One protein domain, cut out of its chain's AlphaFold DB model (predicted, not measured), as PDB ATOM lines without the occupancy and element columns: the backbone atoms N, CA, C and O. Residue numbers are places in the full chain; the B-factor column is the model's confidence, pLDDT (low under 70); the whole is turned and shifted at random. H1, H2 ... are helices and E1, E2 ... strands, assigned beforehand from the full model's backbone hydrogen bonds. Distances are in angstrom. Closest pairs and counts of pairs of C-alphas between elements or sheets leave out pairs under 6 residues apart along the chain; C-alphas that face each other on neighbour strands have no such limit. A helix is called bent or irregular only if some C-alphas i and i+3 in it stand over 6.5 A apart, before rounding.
ATOM      1  N   TYR A  13     443.419 444.714 333.893       90.81
ATOM      2  CA  TYR A  13     443.553 444.336 332.494       90.81
ATOM      3  C   TYR A  13     444.885 443.638 332.290       90.81
ATOM      4  O   TYR A  13     445.899 444.042 332.857       90.81
ATOM      5  N   LYS A  14     444.886 442.588 331.475       94.62
ATOM      6  CA  LYS A  14     446.121 441.966 331.015       94.62
ATOM      7  C   LYS A  14     446.596 442.675 329.748       94.62
ATOM      8  O   LYS A  14     445.776 443.061 328.916       94.62
ATOM      9  N   LEU A  15     447.905 442.818 329.603       97.12
ATOM     10  CA  LEU A  15     448.548 443.370 328.416       97.12
ATOM     11  C   LEU A  15     449.728 442.498 327.983       97.12
ATOM     12  O   LEU A  15     450.370 441.853 328.817       97.12
ATOM     13  N   ILE A  16     450.006 442.503 326.683       98.31
ATOM     14  CA  ILE A  16     451.205 441.922 326.078       98.31
ATOM     15  C   ILE A  16     452.207 443.042 325.824       98.31
ATOM     16  O   ILE A  16     451.821 444.137 325.419       98.31
ATOM     17  N   TYR A  17     453.488 442.761 326.040       98.31
ATOM     18  CA  TYR A  17     454.580 443.660 325.693       98.31
ATOM     19  C   TYR A  17     455.675 442.940 324.905       98.31
ATOM     20  O   TYR A  17     455.899 441.739 325.077       98.31
ATOM     21  N   VAL A  18     456.383 443.700 324.069       97.88
ATOM     22  CA  VAL A  18     457.531 443.248 323.276       97.88
ATOM     23  C   VAL A  18     458.712 444.164 323.553       97.88
ATOM     24  O   VAL A  18     458.600 445.379 323.407       97.88
ATOM     25  N   PHE A  19     459.851 443.595 323.937       96.69
ATOM     26  CA  PHE A  19     461.073 444.359 324.176       96.69
ATOM     27  C   PHE A  19     462.313 443.595 323.702       96.69
ATOM     28  O   PHE A  19     462.269 442.381 323.497       96.69
ATOM     29  N   GLY A  20     463.427 444.304 323.554       94.06
ATOM     30  CA  GLY A  20     464.733 443.727 323.241       94.06
ATOM     31  C   GLY A  20     465.847 444.345 324.075       94.06
ATOM     32  O   GLY A  20     465.653 445.343 324.771       94.06
ATOM     33  N   ILE A  21     467.022 443.726 324.018       92.69
ATOM     34  CA  ILE A  21     468.232 444.205 324.691       92.69
ATOM     35  C   ILE A  21     469.219 444.633 323.597       92.69
ATOM     36  O   ILE A  21     469.589 443.800 322.767       92.69
ATOM     37  N   PRO A  22     469.644 445.908 323.557       89.50
ATOM     38  CA  PRO A  22     470.493 446.441 322.496       89.50
ATOM     39  C   PRO A  22     471.977 446.115 322.740       89.50
ATOM     40  O   PRO A  22     472.828 447.002 322.753       89.50
ATOM     41  N   ASP A  23     472.301 444.842 322.956       87.75
ATOM     42  CA  ASP A  23     473.680 444.366 323.048       87.75
ATOM     43  C   ASP A  23     473.998 443.343 321.945       87.75
ATOM     44  O   ASP A  23     473.131 442.887 321.196       87.75
ATOM     45  N   ASN A  24     475.277 442.994 321.812       86.19
ATOM     46  CA  ASN A  24     475.716 442.056 320.780       86.19
ATOM     47  C   ASN A  24     475.241 440.616 321.026       86.19
ATOM     48  O   ASN A  24     475.132 439.854 320.067       86.19
ATOM     49  N   LEU A  25     474.976 440.235 322.279       85.31
ATOM     50  CA  LEU A  25     474.564 438.879 322.648       85.31
ATOM     51  C   LEU A  25     473.082 438.630 322.327       85.31
ATOM     52  O   LEU A  25     472.707 437.519 321.962       85.31
ATOM     53  N   HIS A  26     472.258 439.671 322.424       86.50
ATOM     54  CA  HIS A  26     470.811 439.639 322.229       86.50
ATOM     55  C   HIS A  26     470.374 440.256 320.897       86.50
ATOM     56  O   HIS A  26     469.181 440.444 320.654       86.50
ATOM     57  N   LYS A  27     471.321 440.576 320.011       86.19
ATOM     58  CA  LYS A  27     471.033 441.212 318.727       86.19
ATOM     59  C   LYS A  27     470.034 440.386 317.911       86.19
ATOM     60  O   LYS A  27     470.295 439.236 317.570       86.19
ATOM     61  N   GLY A  28     468.912 441.011 317.560       86.12
ATOM     62  CA  GLY A  28     467.833 440.380 316.794       86.12
ATOM     63  C   GLY A  28     466.902 439.488 317.620       86.12
ATOM     64  O   GLY A  28     465.980 438.909 317.054       86.12
ATOM     65  N   LEU A  29     467.106 439.388 318.937       91.44
ATOM     66  CA  LEU A  29     466.225 438.654 319.837       91.44
ATOM     67  C   LEU A  29     465.219 439.598 320.488       91.44
ATOM     68  O   LEU A  29     465.579 440.627 321.061       91.44
ATOM     69  N   LEU A  30     463.952 439.201 320.434       94.00
ATOM     70  CA  LEU A  30     462.853 439.894 321.089       94.00
ATOM     71  C   LEU A  30     462.249 438.990 322.154       94.00
ATOM     72  O   LEU A  30     462.053 437.793 321.937       94.00
ATOM     73  N   LYS A  31     461.923 439.579 323.299       93.81
ATOM     74  CA  LYS A  31     461.133 438.926 324.333       93.81
ATOM     75  C   LYS A  31     459.711 439.458 324.286       93.81
ATOM     76  O   LYS A  31     459.480 440.664 324.341       93.81
ATOM     77  N   ILE A  32     458.775 438.519 324.244       96.88
ATOM     78  CA  ILE A  32     457.344 438.760 324.396       96.88
ATOM     79  C   ILE A  32     456.958 438.274 325.786       96.88
ATOM     80  O   ILE A  32     457.373 437.189 326.206       96.88
ATOM     81  N   GLY A  33     456.207 439.090 326.509       96.88
ATOM     82  CA  GLY A  33     455.694 438.717 327.815       96.88
ATOM     83  C   GLY A  33     454.363 439.375 328.109       96.88
ATOM     84  O   GLY A  33     453.908 440.258 327.383       96.88
ATOM     85  N   GLU A  34     453.757 438.947 329.208       97.38
ATOM     86  CA  GLU A  34     452.522 439.530 329.714       97.38
ATOM     87  C   GLU A  34     452.692 440.196 331.081       97.38
ATOM     88  O   GLU A  34     453.583 439.873 331.882       97.38
ATOM     89  N   THR A  35     451.811 441.151 331.359       96.69
ATOM     90  CA  THR A  35     451.615 441.689 332.703       96.69
ATOM     91  C   THR A  35     450.175 442.141 332.909       96.69
ATOM     92  O   THR A  35     449.351 442.092 331.998       96.69
ATOM     93  N   THR A  36     449.880 442.566 334.130       94.62
ATOM     94  CA  THR A  36     448.565 443.044 334.529       94.62
ATOM     95  C   THR A  36     448.688 444.488 334.974       94.62
ATOM     96  O   THR A  36     449.460 444.792 335.882       94.62
ATOM     97  N   ILE A  37     447.881 445.364 334.387       91.69
ATOM     98  CA  ILE A  37     447.701 446.729 334.862       91.69
ATOM     99  C   ILE A  37     446.464 446.794 335.755       91.69
ATOM    100  O   ILE A  37     445.390 446.292 335.420       91.69
ATOM    101  N   SER A  38     446.636 447.385 336.932       87.12
ATOM    102  CA  SER A  38     445.564 447.642 337.893       87.12
ATOM    103  C   SER A  38     445.518 449.138 338.182       87.12
ATOM    104  O   SER A  38     446.541 449.808 338.068       87.12
ATOM    105  N   ASN A  39     444.360 449.651 338.604       81.94
ATOM    106  CA  ASN A  39     444.152 451.077 338.904       81.94
ATOM    107  C   ASN A  39     444.255 452.005 337.682       81.94
ATOM    108  O   ASN A  39     444.761 453.120 337.788       81.94
ATOM    109  N   VAL A  40     443.748 451.557 336.535       80.75
ATOM    110  CA  VAL A  40     443.616 452.412 335.352       80.75
ATOM    111  C   VAL A  40     442.603 453.536 335.648       80.75
ATOM    112  O   VAL A  40     441.498 453.233 336.113       80.75
ATOM    113  N   PRO A  41     442.944 454.819 335.413       80.06
ATOM    114  CA  PRO A  41     441.994 455.921 335.528       80.06
ATOM    115  C   PRO A  41     440.753 455.689 334.657       80.06
ATOM    116  O   PRO A  41     440.863 455.228 333.527       80.06
ATOM    117  N   ASN A  42     439.564 456.057 335.141       76.12
ATOM    118  CA  ASN A  42     438.312 455.847 334.392       76.12
ATOM    119  C   ASN A  42     438.282 456.531 333.010       76.12
ATOM    120  O   ASN A  42     437.458 456.173 332.177       76.12
ATOM    121  N   ASN A  43     439.118 457.546 332.799       79.06
ATOM    122  CA  ASN A  43     439.237 458.307 331.558       79.06
ATOM    123  C   ASN A  43     440.460 457.915 330.716       79.06
ATOM    124  O   ASN A  43     440.702 458.563 329.700       79.06
ATOM    125  N   ALA A  44     441.250 456.929 331.147       79.56
ATOM    126  CA  ALA A  44     442.402 456.486 330.383       79.56
ATOM    127  C   ALA A  44     441.944 455.749 329.122       79.56
ATOM    128  O   ALA A  44     441.016 454.934 329.156       79.56
ATOM    129  N   VAL A  45     442.619 456.040 328.016       83.44
ATOM    130  CA  VAL A  45     442.422 455.350 326.746       83.44
ATOM    131  C   VAL A  45     443.541 454.323 326.620       83.44
ATOM    132  O   VAL A  45     444.702 454.680 326.456       83.44
ATOM    133  N   LEU A  46     443.192 453.044 326.747       89.69
ATOM    134  CA  LEU A  46     444.142 451.928 326.702       89.69
ATOM    135  C   LEU A  46     444.389 451.462 325.261       89.69
ATOM    136  O   LEU A  46     444.157 450.297 324.933       89.69
ATOM    137  N   ASP A  47     444.831 452.384 324.412       93.62
ATOM    138  CA  ASP A  47     445.285 452.067 323.057       93.62
ATOM    139  C   ASP A  47     446.687 451.444 323.084       93.62
ATOM    140  O   ASP A  47     447.409 451.524 324.088       93.62
ATOM    141  N   ASP A  48     447.083 450.836 321.968       96.56
ATOM    142  CA  ASP A  48     448.435 450.311 321.779       96.56
ATOM    143  C   ASP A  48     449.489 451.376 322.103       96.56
ATOM    144  O   ASP A  48     449.393 452.521 321.659       96.56
ATOM    145  N   ASN A  49     450.522 450.991 322.855       97.31
ATOM    146  CA  ASN A  49     451.591 451.887 323.304       97.31
ATOM    147  C   ASN A  49     451.140 453.109 324.119       97.31
ATOM    148  O   ASN A  49     451.917 454.058 324.240       97.31
ATOM    149  N   SER A  50     449.937 453.104 324.700       95.75
ATOM    150  CA  SER A  50     449.540 454.128 325.675       95.75
ATOM    151  C   SER A  50     450.506 454.181 326.866       95.75
ATOM    152  O   SER A  50     451.147 453.185 327.229       95.75
ATOM    153  N   ASP A  51     450.608 455.354 327.491       94.50
ATOM    154  CA  ASP A  51     451.523 455.597 328.610       94.50
ATOM    155  C   ASP A  51     451.249 454.651 329.787       94.50
ATOM    156  O   ASP A  51     452.178 454.158 330.430       94.50
ATOM    157  N   GLU A  52     449.978 454.331 330.033       94.50
ATOM    158  CA  GLU A  52     449.554 453.372 331.043       94.50
ATOM    159  C   GLU A  52     450.101 451.966 330.757       94.50
ATOM    160  O   GLU A  52     450.701 451.341 331.642       94.50
ATOM    161  N   LEU A  53     449.935 451.465 329.526       96.25
ATOM    162  CA  LEU A  53     450.405 450.129 329.147       96.25
ATOM    163  C   LEU A  53     451.935 450.054 329.139       96.25
ATOM    164  O   LEU A  53     452.505 449.096 329.672       96.25
ATOM    165  N   ASN A  54     452.603 451.082 328.611       97.12
ATOM    166  CA  ASN A  54     454.061 451.176 328.618       97.12
ATOM    167  C   ASN A  54     454.605 451.224 330.047       97.12
ATOM    168  O   ASN A  54     455.558 450.514 330.363       97.12
ATOM    169  N   GLY A  55     453.984 452.005 330.934       95.56
ATOM    170  CA  GLY A  55     454.357 452.083 332.345       95.56
ATOM    171  C   GLY A  55     454.316 450.717 333.029       95.56
ATOM    172  O   GLY A  55     455.308 450.291 333.627       95.56
ATOM    173  N   ALA A  56     453.212 449.984 332.861       95.94
ATOM    174  CA  ALA A  56     453.058 448.640 333.415       95.94
ATOM    175  C   ALA A  56     454.063 447.636 332.817       95.94
ATOM    176  O   ALA A  56     454.655 446.835 333.549       95.94
ATOM    177  N   ALA A  57     454.313 447.694 331.506       97.12
ATOM    178  CA  ALA A  57     455.334 446.873 330.857       97.12
ATOM    179  C   ALA A  57     456.738 447.182 331.401       97.12
ATOM    180  O   ALA A  57     457.472 446.265 331.766       97.12
ATOM    181  N   HIS A  58     457.098 448.460 331.535       96.25
ATOM    182  CA  HIS A  58     458.376 448.888 332.099       96.25
ATOM    183  C   HIS A  58     458.564 448.407 333.541       96.25
ATOM    184  O   HIS A  58     459.648 447.934 333.888       96.25
ATOM    185  N   ASP A  59     457.528 448.487 334.380       95.19
ATOM    186  CA  ASP A  59     457.557 447.945 335.743       95.19
ATOM    187  C   ASP A  59     457.803 446.439 335.743       95.19
ATOM    188  O   ASP A  59     458.660 445.937 336.484       95.19
ATOM    189  N   ARG A  60     457.112 445.713 334.858       95.38
ATOM    190  CA  ARG A  60     457.314 444.275 334.713       95.38
ATOM    191  C   ARG A  60     458.724 443.947 334.241       95.38
ATOM    192  O   ARG A  60     459.344 443.070 334.838       95.38
ATOM    193  N   ILE A  61     459.250 444.642 333.238       94.88
ATOM    194  CA  ILE A  61     460.599 444.402 332.714       94.88
ATOM    195  C   ILE A  61     461.652 444.705 333.786       94.88
ATOM    196  O   ILE A  61     462.499 443.861 334.086       94.88
ATOM    197  N   ARG A  62     461.540 445.856 334.464       92.75
ATOM    198  CA  ARG A  62     462.438 446.240 335.567       92.75
ATOM    199  C   ARG A  62     462.467 445.210 336.694       92.75
ATOM    200  O   ARG A  62     463.506 445.070 337.335       92.75
ATOM    201  N   SER A  63     461.370 444.486 336.939       91.12
ATOM    202  CA  SER A  63     461.314 443.476 338.007       91.12
ATOM    203  C   SER A  63     462.367 442.368 337.859       91.12
ATOM    204  O   SER A  63     462.803 441.831 338.875       91.12
ATOM    205  N   TYR A  64     462.825 442.078 336.634       85.25
ATOM    206  CA  TYR A  64     463.851 441.064 336.364       85.25
ATOM    207  C   TYR A  64     465.119 441.600 335.677       85.25
ATOM    208  O   TYR A  64     466.133 440.911 335.700       85.25
ATOM    209  N   THR A  65     465.121 442.813 335.108       85.38
ATOM    210  CA  THR A  65     466.336 443.415 334.511       85.38
ATOM    211  C   THR A  65     467.120 444.317 335.468       85.38
ATOM    212  O   THR A  65     468.329 444.488 335.295       85.38
ATOM    213  N   ARG A  66     466.479 444.875 336.509       79.00
ATOM    214  CA  ARG A  66     467.100 445.882 337.396       79.00
ATOM    215  C   ARG A  66     468.294 445.344 338.180       79.00
ATOM    216  O   ARG A  66     469.271 446.062 338.356       79.00
ATOM    217  N   THR A  67     468.228 444.103 338.653       70.12
ATOM    218  CA  THR A  67     469.306 443.477 339.438       70.12
ATOM    219  C   THR A  67     470.568 443.220 338.617       70.12
ATOM    220  O   THR A  67     471.650 443.159 339.190       70.12
ATOM    221  N   ALA A  68     470.441 443.111 337.293       72.12
ATOM    222  CA  ALA A  68     471.544 442.856 336.371       72.12
ATOM    223  C   ALA A  68     472.037 444.119 335.635       72.12
ATOM    224  O   ALA A  68     472.961 444.027 334.832       72.12
ATOM    225  N   GLY A  69     471.433 445.292 335.880       77.12
ATOM    226  CA  GLY A  69     471.819 446.546 335.217       77.12
ATOM    227  C   GLY A  69     471.604 446.544 333.698       77.12
ATOM    228  O   GLY A  69     472.274 447.289 332.986       77.12
ATOM    229  N   ILE A  70     470.701 445.697 333.195       84.38
ATOM    230  CA  ILE A  70     470.484 445.506 331.758       84.38
ATOM    231  C   ILE A  70     469.599 446.632 331.216       84.38
ATOM    232  O   ILE A  70     468.463 446.818 331.663       84.38
ATOM    233  N   VAL A  71     470.117 447.362 330.227       89.88
ATOM    234  CA  VAL A  71     469.347 448.328 329.433       89.88
ATOM    235  C   VAL A  71     468.471 447.569 328.439       89.88
ATOM    236  O   VAL A  71     468.894 446.562 327.877       89.88
ATOM    237  N   TYR A  72     467.251 448.048 328.219       93.44
ATOM    238  CA  TYR A  72     466.309 447.448 327.282       93.44
ATOM    239  C   TYR A  72     465.564 448.515 326.486       93.44
ATOM    240  O   TYR A  72     465.456 449.664 326.919       93.44
ATOM    241  N   GLU A  73     465.014 448.103 325.351       95.38
ATOM    242  CA  GLU A  73     464.153 448.909 324.491       95.38
ATOM    243  C   GLU A  73     462.770 448.257 324.411       95.38
ATOM    244  O   GLU A  73     462.659 447.079 324.066       95.38
ATOM    245  N   LEU A  74     461.725 449.004 324.781       97.44
ATOM    246  CA  LEU A  74     460.330 448.577 324.668       97.44
ATOM    247  C   LEU A  74     459.811 448.959 323.277       97.44
ATOM    248  O   LEU A  74     459.852 450.130 322.916       97.44
ATOM    249  N   PHE A  75     459.316 447.982 322.519       97.81
ATOM    250  CA  PHE A  75     458.880 448.181 321.133       97.81
ATOM    251  C   PHE A  75     457.367 448.288 320.982       97.81
ATOM    252  O   PHE A  75     456.889 449.018 320.116       97.81
ATOM    253  N   TYR A  76     456.617 447.508 321.764       98.31
ATOM    254  CA  TYR A  76     455.172 447.429 321.601       98.31
ATOM    255  C   TYR A  76     454.467 447.000 322.885       98.31
ATOM    256  O   TYR A  76     454.946 446.097 323.576       98.31
ATOM    257  N   THR A  77     453.310 447.595 323.168       98.25
ATOM    258  CA  THR A  77     452.351 447.136 324.173       98.25
ATOM    259  C   THR A  77     450.930 447.159 323.620       98.25
ATOM    260  O   THR A  77     450.570 448.041 322.846       98.25
ATOM    261  N   THR A  78     450.114 446.185 324.018       97.25
ATOM    262  CA  THR A  78     448.693 446.118 323.649       97.25
ATOM    263  C   THR A  78     447.894 445.370 324.708       97.25
ATOM    264  O   THR A  78     448.439 444.536 325.440       97.25
ATOM    265  N   LEU A  79     446.593 445.635 324.793       96.44
ATOM    266  CA  LEU A  79     445.694 444.852 325.633       96.44
ATOM    267  C   LEU A  79     445.641 443.397 325.159       96.44
ATOM    268  O   LEU A  79     445.476 443.098 323.980       96.44
ATOM    269  N   ALA A  80     445.719 442.467 326.105       96.75
ATOM    270  CA  ALA A  80     445.671 441.038 325.824       96.75
ATOM    271  C   ALA A  80     444.217 440.550 325.734       96.75
ATOM    272  O   ALA A  80     443.813 439.665 326.487       96.75
ATOM    273  N   ILE A  81     443.413 441.173 324.868       94.44
ATOM    274  CA  ILE A  81     441.987 440.884 324.676       94.44
ATOM    275  C   ILE A  81     441.721 440.640 323.189       94.44
ATOM    276  O   ILE A  81     442.152 441.414 322.339       94.44
ATOM    277  N   ASP A  82     441.030 439.551 322.863       91.75
ATOM    278  CA  ASP A  82     440.660 439.238 321.485       91.75
ATOM    279  C   ASP A  82     439.443 440.053 321.004       91.75
ATOM    280  O   ASP A  82     438.781 440.772 321.754       91.75
ATOM    281  N   LYS A  83     439.088 439.892 319.728       90.75
ATOM    282  CA  LYS A  83     437.918 440.551 319.122       90.75
ATOM    283  C   LYS A  83     436.571 440.226 319.791       90.75
ATOM    284  O   LYS A  83     435.591 440.916 319.530       90.75
ATOM    285  N   ASN A  84     436.499 439.159 320.585       93.69
ATOM    286  CA  ASN A  84     435.299 438.732 321.300       93.69
ATOM    287  C   ASN A  84     435.300 439.218 322.761       93.69
ATOM    288  O   ASN A  84     434.384 438.885 323.512       93.69
ATOM    289  N   GLY A  85     436.316 439.979 323.183       89.88
ATOM    290  CA  GLY A  85     436.464 440.427 324.565       89.88
ATOM    291  C   GLY A  85     437.094 439.384 325.494       89.88
ATOM    292  O   GLY A  85     437.045 439.548 326.712       89.88
ATOM    293  N   VAL A  86     437.673 438.307 324.957       92.50
ATOM    294  CA  VAL A  86     438.284 437.229 325.742       92.50
ATOM    295  C   VAL A  86     439.756 437.537 325.981       92.50
ATOM    296  O   VAL A  86     440.517 437.771 325.044       92.50
ATOM    297  N   ALA A  87     440.169 437.504 327.247       92.75
ATOM    298  CA  ALA A  87     441.568 437.683 327.598       92.75
ATOM    299  C   ALA A  87     442.419 436.493 327.126       92.75
ATOM    300  O   ALA A  87     442.042 435.335 327.318       92.75
ATOM    301  N   PHE A  88     443.593 436.772 326.567       95.69
ATOM    302  CA  PHE A  88     444.581 435.763 326.181       95.69
ATOM    303  C   PHE A  88     445.917 436.000 326.889       95.69
ATOM    304  O   PHE A  88     446.094 437.005 327.572       95.69
ATOM    305  N   SER A  89     446.844 435.048 326.788       96.31
ATOM    306  CA  SER A  89     448.176 435.153 327.389       96.31
ATOM    307  C   SER A  89     449.294 435.237 326.363       96.31
ATOM    308  O   SER A  89     449.108 434.898 325.193       96.31
ATOM    309  N   ASP A  90     450.483 435.621 326.813       96.38
ATOM    310  CA  ASP A  90     451.707 435.533 326.012       96.38
ATOM    311  C   ASP A  90     451.946 434.120 325.451       96.38
ATOM    312  O   ASP A  90     452.340 433.987 324.297       96.38
ATOM    313  N   ASN A  91     451.590 433.058 326.181       96.19
ATOM    314  CA  ASN A  91     451.616 431.682 325.662       96.19
ATOM    315  C   ASN A  91     450.779 431.501 324.387       96.19
ATOM    316  O   ASN A  91     451.174 430.758 323.490       96.19
ATOM    317  N   ALA A  92     449.624 432.167 324.282       96.69
ATOM    318  CA  ALA A  92     448.810 432.113 323.070       96.69
ATOM    319  C   ALA A  92     449.514 432.812 321.896       96.69
ATOM    320  O   ALA A  92     449.464 432.307 320.776       96.69
ATOM    321  N   VAL A  93     450.216 433.920 322.161       96.44
ATOM    322  CA  VAL A  93     451.043 434.617 321.164       96.44
ATOM    323  C   VAL A  93     452.192 433.720 320.708       96.44
ATOM    324  O   VAL A  93     452.356 433.507 319.509       96.44
ATOM    325  N   HIS A  94     452.926 433.115 321.644       95.69
ATOM    326  CA  HIS A  94     454.011 432.177 321.338       95.69
ATOM    327  C   HIS A  94     453.529 431.000 320.489       95.69
ATOM    328  O   HIS A  94     454.140 430.696 319.472       95.69
ATOM    329  N   ASN A  95     452.378 430.411 320.820       96.12
ATOM    330  CA  ASN A  95     451.787 429.337 320.020       96.12
ATOM    331  C   ASN A  95     451.487 429.769 318.573       96.12
ATOM    332  O   ASN A  95     451.601 428.956 317.655       96.12
ATOM    333  N   VAL A  96     451.082 431.023 318.345       96.06
ATOM    334  CA  VAL A  96     450.875 431.553 316.986       96.06
ATOM    335  C   VAL A  96     452.208 431.705 316.257       96.06
ATOM    336  O   VAL A  96     452.296 431.306 315.097       96.06
ATOM    337  N   LEU A  97     453.240 432.232 316.918       95.56
ATOM    338  CA  LEU A  97     454.578 432.399 316.340       95.56
ATOM    339  C   LEU A  97     455.205 431.048 315.977       95.56
ATOM    340  O   LEU A  97     455.641 430.869 314.839       95.56
ATOM    341  N   ASP A  98     455.129 430.076 316.888       95.00
ATOM    342  CA  ASP A  98     455.607 428.707 316.681       95.00
ATOM    343  C   ASP A  98     454.895 428.071 315.466       95.00
ATOM    344  O   ASP A  98     455.529 427.510 314.570       95.00
ATOM    345  N   ARG A  99     453.565 428.228 315.362       96.88
ATOM    346  CA  ARG A  99     452.771 427.748 314.209       96.88
ATOM    347  C   ARG A  99     453.014 428.529 312.916       96.88
ATOM    348  O   ARG A  99     452.656 428.035 311.850       96.88
ATOM    349  N   SER A 100     453.601 429.718 313.010       96.94
ATOM    350  CA  SER A 100     453.982 430.556 311.868       96.94
ATOM    351  C   SER A 100     455.419 430.297 311.404       96.94
ATOM    352  O   SER A 100     455.882 430.957 310.477       96.94
ATOM    353  N   GLY A 101     456.130 429.348 312.027       95.19
ATOM    354  CA  GLY A 101     457.518 429.026 311.691       95.19
ATOM    355  C   GLY A 101     458.536 430.042 312.213       95.19
ATOM    356  O   GLY A 101     459.664 430.067 311.727       95.19
TER     357      GLY A 101
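What this domain is: This is residues 13 to 101 of the 114 residues of an uncharacterized protein of Acholeplasmataceae bacterium (UniProt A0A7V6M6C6). A strongly twisted sheet of three strands curls round one helix, H1, which fills its hollow face, while a second helix, H2, meets the opposite face with residues 90 to 94; residues 95 to 101, of which 95 to 99 belong to H2, stick out. The far part of H1 and the residue after it, residues 63 to 69, also stick out. The printed part has 89 residues, with two named helices and three named strands in the order E1, E2, H1, E3, H2; the sheet runs E2, E1, E3, antiparallel throughout, and the class is mixed, helices and strands. The whole is compact, with a radius of gyration of the C-alphas of 13.8 A, and flat in outline, spanning 40 by 32 by 17 A.

Where its parts are: E1, residues 13 to 20, begins at C-alpha 13 at (443.553, 444.336, 332.494) and is 23.1 A long. E2, residues 30 to 38, is 25.3 A long. H1, residues 51 to 68, begins at C-alpha 51 at (451.523, 455.597, 328.610) and is 25.0 A long; it has a kink of 46 degrees near residue 62 and is irregular, but only just: C-alphas 64 and 67 are 6.7 A apart. E3, residues 73 to 79, is 18.9 A long. H2, residues 90 to 99, measures 14.2 A and ends at C-alpha 99 at (452.771, 427.748, 314.209).

How they stand to each other: E1 is the inner strand of the sheet. E2 and E1 form a hairpin, antiparallel at 151 degrees, with N 15 and O 35 at 2.9 A and N 33 and O 17 at 3.0 A, within hydrogen-bond range. E1 and E3 are antiparallel at 157 degrees, with N 18 and O 76 at 2.8 A. H1 is on the sheet; its closest C-alphas to E2 are those of Ala 56 and Ile 37, 5.9 A apart, and to E3 those of Leu 53 and Thr 77, 6.1 A apart. E2, H1 and E3 make a split strand-helix-strand unit, two strands running the same way with E1 between them in the sheet, and its crossover is right-handed. H2 is on the opposite face, over E2, at a height over the sheet of 10.7 A. It runs along the strands, at 20 degrees to E2 on the local plane. The closest C-alphas of E2 and H2 are those of Gly 33 and Asp 90, 5.4 A apart. H1 and H2 are apart. In H2 every O i to N i+4 pair is within hydrogen-bond range; in H1, 11 of 14 are.

The domain as a whole: The C-alphas of Asn 24 and Asn 42, the two farthest apart, are 42.1 A from each other. The printed part has no cut. The link from E2 to H1 is long, with 12 residues, and that from H1 to E3 is tight. The mean pLDDT of the printed part is 92.0, and no printed residue is under 70.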